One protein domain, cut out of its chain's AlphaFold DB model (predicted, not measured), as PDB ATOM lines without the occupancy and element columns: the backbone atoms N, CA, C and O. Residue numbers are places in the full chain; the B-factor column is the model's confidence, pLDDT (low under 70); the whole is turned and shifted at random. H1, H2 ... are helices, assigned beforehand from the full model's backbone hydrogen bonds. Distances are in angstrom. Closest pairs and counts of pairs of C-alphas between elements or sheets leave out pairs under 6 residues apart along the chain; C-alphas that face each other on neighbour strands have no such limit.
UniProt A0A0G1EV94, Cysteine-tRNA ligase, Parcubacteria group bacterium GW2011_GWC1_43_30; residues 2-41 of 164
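AT A GLANCE: This is residues 2 to 41 of the 164 residues of the protein "Cysteine-tRNA ligase" of Parcubacteria group bacterium GW2011_GWC1_43_30 (UniProt A0A0G1EV94). One long helix, H2, makes most of the length, with a short helix, H1, packed crosswise near its first end and an unnamed tail, residues 35 to 41, turning aside at its other end. The printed part has 40 residues, with two named helices in the order H1, H2 and no named strand; the class is all helix. It is only just loose, close to extended, with a radius of gyration of the C-alphas of 13.1 A, and spans 36 by 18 by 10 A.

HOW THE PARTS SIT: H2, residues 14 to 34, touches H1, residues 2 to 7, with residues 16 to 20 alone. The closest C-alphas are those of Leu 20 and Leu 5, 7.1 A apart. Their lines are about perpendicular, at 76 degrees. In both helices every O i to N i+4 pair is within hydrogen-bond range.

IN THESE COORDINATES: H2 measures 30.4 A from C-alpha 14 at (-2.103, -19.686, 50.291) to C-alpha 34 at (-4.592, -44.920, 33.597). H1 measures 8.7 A and begins with C-alpha 2 at (0.078, -28.659, 56.716).

THE WHOLE: The two C-alphas farthest apart, those of Gly 9 and Glu 41, are 36.0 A apart. The link from H1 to H2 is short, and the printed part has no cut. Residues 22 to 28 and 30 to 36 stand free. No printed residue is under 70 in pLDDT.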
ATOM      1  N   ALA A   2      -1.151 -29.006  55.977       79.00
ATOM      2  CA  ALA A   2       0.078 -28.659  56.716       79.00
ATOM      3  C   ALA A   2       1.185 -29.735  56.698       79.00
ATOM      4  O   ALA A   2       2.345 -29.432  56.432       79.00
ATOM      5  N   LYS A   3       0.828 -31.012  56.902       82.00
ATOM      6  CA  LYS A   3       1.788 -32.130  56.817       82.00
ATOM      7  C   LYS A   3       2.418 -32.265  55.423       82.00
ATOM      8  O   LYS A   3       3.597 -32.581  55.325       82.00
ATOM      9  N   GLY A   4       1.640 -32.017  54.368       80.75
ATOM     10  CA  GLY A   4       2.111 -32.095  52.983       80.75
ATOM     11  C   GLY A   4       3.060 -30.952  52.631       80.75
ATOM     12  O   GLY A   4       4.106 -31.203  52.050       80.75
ATOM     13  N   LEU A   5       2.751 -29.727  53.069       85.88
ATOM     14  CA  LEU A   5       3.644 -28.576  52.903       85.88
ATOM     15  C   LEU A   5       4.983 -28.795  53.608       85.88
ATOM     16  O   LEU A   5       6.031 -28.633  52.992       85.88
ATOM     17  N   LYS A   6       4.946 -29.258  54.866       86.50
ATOM     18  CA  LYS A   6       6.156 -29.572  55.636       86.50
ATOM     19  C   LYS A   6       7.009 -30.643  54.953       86.50
ATOM     20  O   LYS A   6       8.227 -30.516  54.925       86.50
ATOM     21  N   ARG A   7       6.381 -31.692  54.412       88.25
ATOM     22  CA  ARG A   7       7.083 -32.767  53.693       88.25
ATOM     23  C   ARG A   7       7.773 -32.247  52.428       88.25
ATOM     24  O   ARG A   7       8.878 -32.681  52.132       88.25
ATOM     25  N   ASP A   8       7.142 -31.317  51.721       86.62
ATOM     26  CA  ASP A   8       7.675 -30.729  50.489       86.62
ATOM     27  C   ASP A   8       8.596 -29.515  50.768       86.62
ATOM     28  O   ASP A   8       9.023 -28.841  49.835       86.62
ATOM     29  N   GLY A   9       8.915 -29.230  52.040       87.25
ATOM     30  CA  GLY A   9       9.798 -28.129  52.446       87.25
ATOM     31  C   GLY A   9       9.218 -26.729  52.216       87.25
ATOM     32  O   GLY A   9       9.961 -25.751  52.205       87.25
ATOM     33  N   LEU A  10       7.903 -26.618  52.018       87.56
ATOM     34  CA  LEU A  10       7.219 -25.362  51.719       87.56
ATOM     35  C   LEU A  10       6.684 -24.704  52.993       87.56
ATOM     36  O   LEU A  10       6.085 -25.360  53.851       87.56
ATOM     37  N   LEU A  11       6.843 -23.384  53.081       88.25
ATOM     38  CA  LEU A  11       6.237 -22.589  54.147       88.25
ATOM     39  C   LEU A  11       4.707 -22.517  53.982       88.25
ATOM     40  O   LEU A  11       4.217 -22.483  52.847       88.25
ATOM     41  N   PRO A  12       3.937 -22.462  55.083       85.12
ATOM     42  CA  PRO A  12       2.498 -22.226  55.035       85.12
ATOM     43  C   PRO A  12       2.160 -20.875  54.390       85.12
ATOM     44  O   PRO A  12       2.371 -19.821  54.976       85.12
ATOM     45  N   SER A  13       1.622 -20.912  53.173       88.56
ATOM     46  CA  SER A  13       1.067 -19.757  52.462       88.56
ATOM     47  C   SER A  13      -0.062 -20.229  51.547       88.56
ATOM     48  O   SER A  13      -0.077 -21.395  51.139       88.56
ATOM     49  N   LEU A  14      -1.007 -19.345  51.210       85.44
ATOM     50  CA  LEU A  14      -2.103 -19.686  50.291       85.44
ATOM     51  C   LEU A  14      -1.570 -20.162  48.934       85.44
ATOM     52  O   LEU A  14      -2.038 -21.169  48.407       85.44
ATOM     53  N   GLU A  15      -0.535 -19.502  48.418       88.31
ATOM     54  CA  GLU A  15       0.122 -19.874  47.164       88.31
ATOM     55  C   GLU A  15       0.715 -21.290  47.227       88.31
ATOM     56  O   GLU A  15       0.455 -22.121  46.355       88.31
ATOM     57  N   ASN A  16       1.450 -21.619  48.294       90.94
ATOM     58  CA  ASN A  16       2.025 -22.955  48.447       90.94
ATOM     59  C   ASN A  16       0.946 -24.023  48.658       90.94
ATOM     60  O   ASN A  16       1.090 -25.145  48.170       90.94
ATOM     61  N   MET A  17      -0.149 -23.696  49.355       89.06
ATOM     62  CA  MET A  17      -1.300 -24.592  49.504       89.06
ATOM     63  C   MET A  17      -1.947 -24.899  48.152       89.06
ATOM     64  O   MET A  17      -2.197 -26.069  47.857       89.06
ATOM     65  N   GLN A  18      -2.155 -23.879  47.317       89.19
ATOM     66  CA  GLN A  18      -2.688 -24.036  45.964       89.19
ATOM     67  C   GLN A  18      -1.741 -24.850  45.081       89.19
ATOM     68  O   GLN A  18      -2.181 -25.781  44.411       89.19
ATOM     69  N   LYS A  19      -0.438 -24.557  45.118       90.88
ATOM     70  CA  LYS A  19       0.579 -25.297  44.362       90.88
ATOM     71  C   LYS A  19       0.594 -26.779  44.733       90.88
ATOM     72  O   LYS A  19       0.619 -27.638  43.856       90.88
ATOM     73  N   LEU A  20       0.532 -27.083  46.030       91.81
ATOM     74  CA  LEU A  20       0.458 -28.457  46.516       91.81
ATOM     75  C   LEU A  20      -0.849 -29.139  46.084       91.81
ATOM     76  O   LEU A  20      -0.820 -30.297  45.678       91.81
ATOM     77  N   GLY A  21      -1.977 -28.427  46.158       91.50
ATOM     78  CA  GLY A  21      -3.276 -28.914  45.692       91.50
ATOM     79  C   GLY A  21      -3.261 -29.273  44.205       91.50
ATOM     80  O   GLY A  21      -3.631 -30.389  43.855       91.50
ATOM     81  N   LYS A  22      -2.747 -28.377  43.354       92.12
ATOM     82  CA  LYS A  22      -2.614 -28.592  41.902       92.12
ATOM     83  C   LYS A  22      -1.725 -29.787  41.574       92.12
ATOM     84  O   LYS A  22      -2.153 -30.670  40.843       92.12
ATOM     85  N   LYS A  23      -0.553 -29.883  42.210       93.00
ATOM     86  CA  LYS A  23       0.355 -31.033  42.062       93.00
ATOM     87  C   LYS A  23      -0.359 -32.365  42.308       93.00
ATOM     88  O   LYS A  23      -0.155 -33.324  41.575       93.00
ATOM     89  N   TYR A  24      -1.181 -32.446  43.354       93.12
ATOM     90  CA  TYR A  24      -1.916 -33.673  43.667       93.12
ATOM     91  C   TYR A  24      -3.148 -33.899  42.794       93.12
ATOM     92  O   TYR A  24      -3.483 -35.050  42.526       93.12
ATOM     93  N   ALA A  25      -3.796 -32.829  42.334       93.00
ATOM     94  CA  ALA A  25      -4.882 -32.918  41.368       93.00
ATOM     95  C   ALA A  25      -4.390 -33.472  40.024       93.00
ATOM     96  O   ALA A  25      -5.033 -34.348  39.462       93.00
ATOM     97  N   GLU A  26      -3.219 -33.040  39.550       94.06
ATOM     98  CA  GLU A  26      -2.598 -33.561  38.325       94.06
ATOM     99  C   GLU A  26      -2.316 -35.066  38.422       94.06
ATOM    100  O   GLU A  26      -2.671 -35.813  37.515       94.06
ATOM    101  N   VAL A  27      -1.759 -35.528  39.549       95.31
ATOM    102  CA  VAL A  27      -1.544 -36.967  39.801       95.31
ATOM    103  C   VAL A  27      -2.867 -37.733  39.795       95.31
ATOM    104  O   VAL A  27      -2.962 -38.795  39.191       95.31
ATOM    105  N   PHE A  28      -3.905 -37.187  40.431       94.75
ATOM    106  CA  PHE A  28      -5.226 -37.810  40.441       94.75
ATOM    107  C   PHE A  28      -5.822 -37.931  39.031       94.75
ATOM    108  O   PHE A  28      -6.338 -38.988  38.679       94.75
ATOM    109  N   LEU A  29      -5.732 -36.880  38.213       93.81
ATOM    110  CA  LEU A  29      -6.230 -36.894  36.835       93.81
ATOM    111  C   LEU A  29      -5.460 -37.889  35.950       93.81
ATOM    112  O   LEU A  29      -6.071 -38.584  35.138       93.81
ATOM    113  N   ASP A  30      -4.146 -37.998  36.139       95.12
ATOM    114  CA  ASP A  30      -3.310 -39.001  35.469       95.12
ATOM    115  C   ASP A  30      -3.723 -40.434  35.856       95.12
ATOM    116  O   ASP A  30      -3.892 -41.298  34.993       95.12
ATOM    117  N   ASP A  31      -3.997 -40.680  37.140       96.75
ATOM    118  CA  ASP A  31      -4.503 -41.972  37.611       96.75
ATOM    119  C   ASP A  31      -5.885 -42.311  37.022       96.75
ATOM    120  O   ASP A  31      -6.112 -43.454  36.621       96.75
ATOM    121  N   LEU A  32      -6.797 -41.336  36.891       95.81
ATOM    122  CA  LEU A  32      -8.087 -41.550  36.215       95.81
ATOM    123  C   LEU A  32      -7.894 -42.002  34.762       95.81
ATOM    124  O   LEU A  32      -8.561 -42.939  34.316       95.81
ATOM    125  N   SER A  33      -6.952 -41.380  34.045       93.56
ATOM    126  CA  SER A  33      -6.618 -41.764  32.671       93.56
ATOM    127  C   SER A  33      -6.064 -43.188  32.604       93.56
ATOM    128  O   SER A  33      -6.471 -43.965  31.744       93.56
ATOM    129  N   LYS A  34      -5.166 -43.563  33.524       96.12
ATOM    130  CA  LYS A  34      -4.592 -44.920  33.597       96.12
ATOM    131  C   LYS A  34      -5.634 -45.990  33.917       96.12
ATOM    132  O   LYS A  34      -5.496 -47.132  33.487       96.12
ATOM    133  N   LEU A  35      -6.677 -45.621  34.656       96.81
ATOM    134  CA  LEU A  35      -7.813 -46.485  34.972       96.81
ATOM    135  C   LEU A  35      -8.887 -46.505  33.871       96.81
ATOM    136  O   LEU A  35      -9.924 -47.139  34.060       96.81
ATOM    137  N   ASN A  36      -8.649 -45.857  32.722       95.00
ATOM    138  CA  ASN A  36      -9.599 -45.728  31.612       95.00
ATOM    139  C   ASN A  36     -10.948 -45.109  32.027       95.00
ATOM    140  O   ASN A  36     -12.000 -45.458  31.486       95.00
ATOM    141  N   ILE A  37     -10.936 -44.192  32.998       94.75
ATOM    142  CA  ILE A  37     -12.137 -43.468  33.426       94.75
ATOM    143  C   ILE A  37     -12.385 -42.321  32.441       94.75
ATOM    144  O   ILE A  37     -11.531 -41.458  32.256       94.75
ATOM    145  N   ASN A  38     -13.566 -42.295  31.817       91.81
ATOM    146  CA  ASN A  38     -13.955 -41.202  30.928       91.81
ATOM    147  C   ASN A  38     -14.318 -39.955  31.749       91.81
ATOM    148  O   ASN A  38     -15.250 -39.977  32.552       91.81
ATOM    149  N   THR A  39     -13.579 -38.871  31.533       92.00
ATOM    150  CA  THR A  39     -13.733 -37.593  32.238       92.00
ATOM    151  C   THR A  39     -14.153 -36.443  31.324       92.00
ATOM    152  O   THR A  39     -14.182 -35.301  31.773       92.00
ATOM    153  N   HIS A  40     -14.500 -36.715  30.061       89.94
ATOM    154  CA  HIS A  40     -14.772 -35.684  29.051       89.94
ATOM    155  C   HIS A  40     -15.914 -34.731  29.442       89.94
ATOM    156  O   HIS A  40     -15.851 -33.538  29.165       89.94
ATOM    157  N   GLU A  41     -16.945 -35.246  30.115       89.81
ATOM    158  CA  GLU A  41     -18.101 -34.466  30.581       89.81
ATOM    159  C   GLU A  41     -18.022 -34.134  32.082       89.81
ATOM    160  O   GLU A  41     -19.001 -33.711  32.695       89.81
TER     161      GLU A  41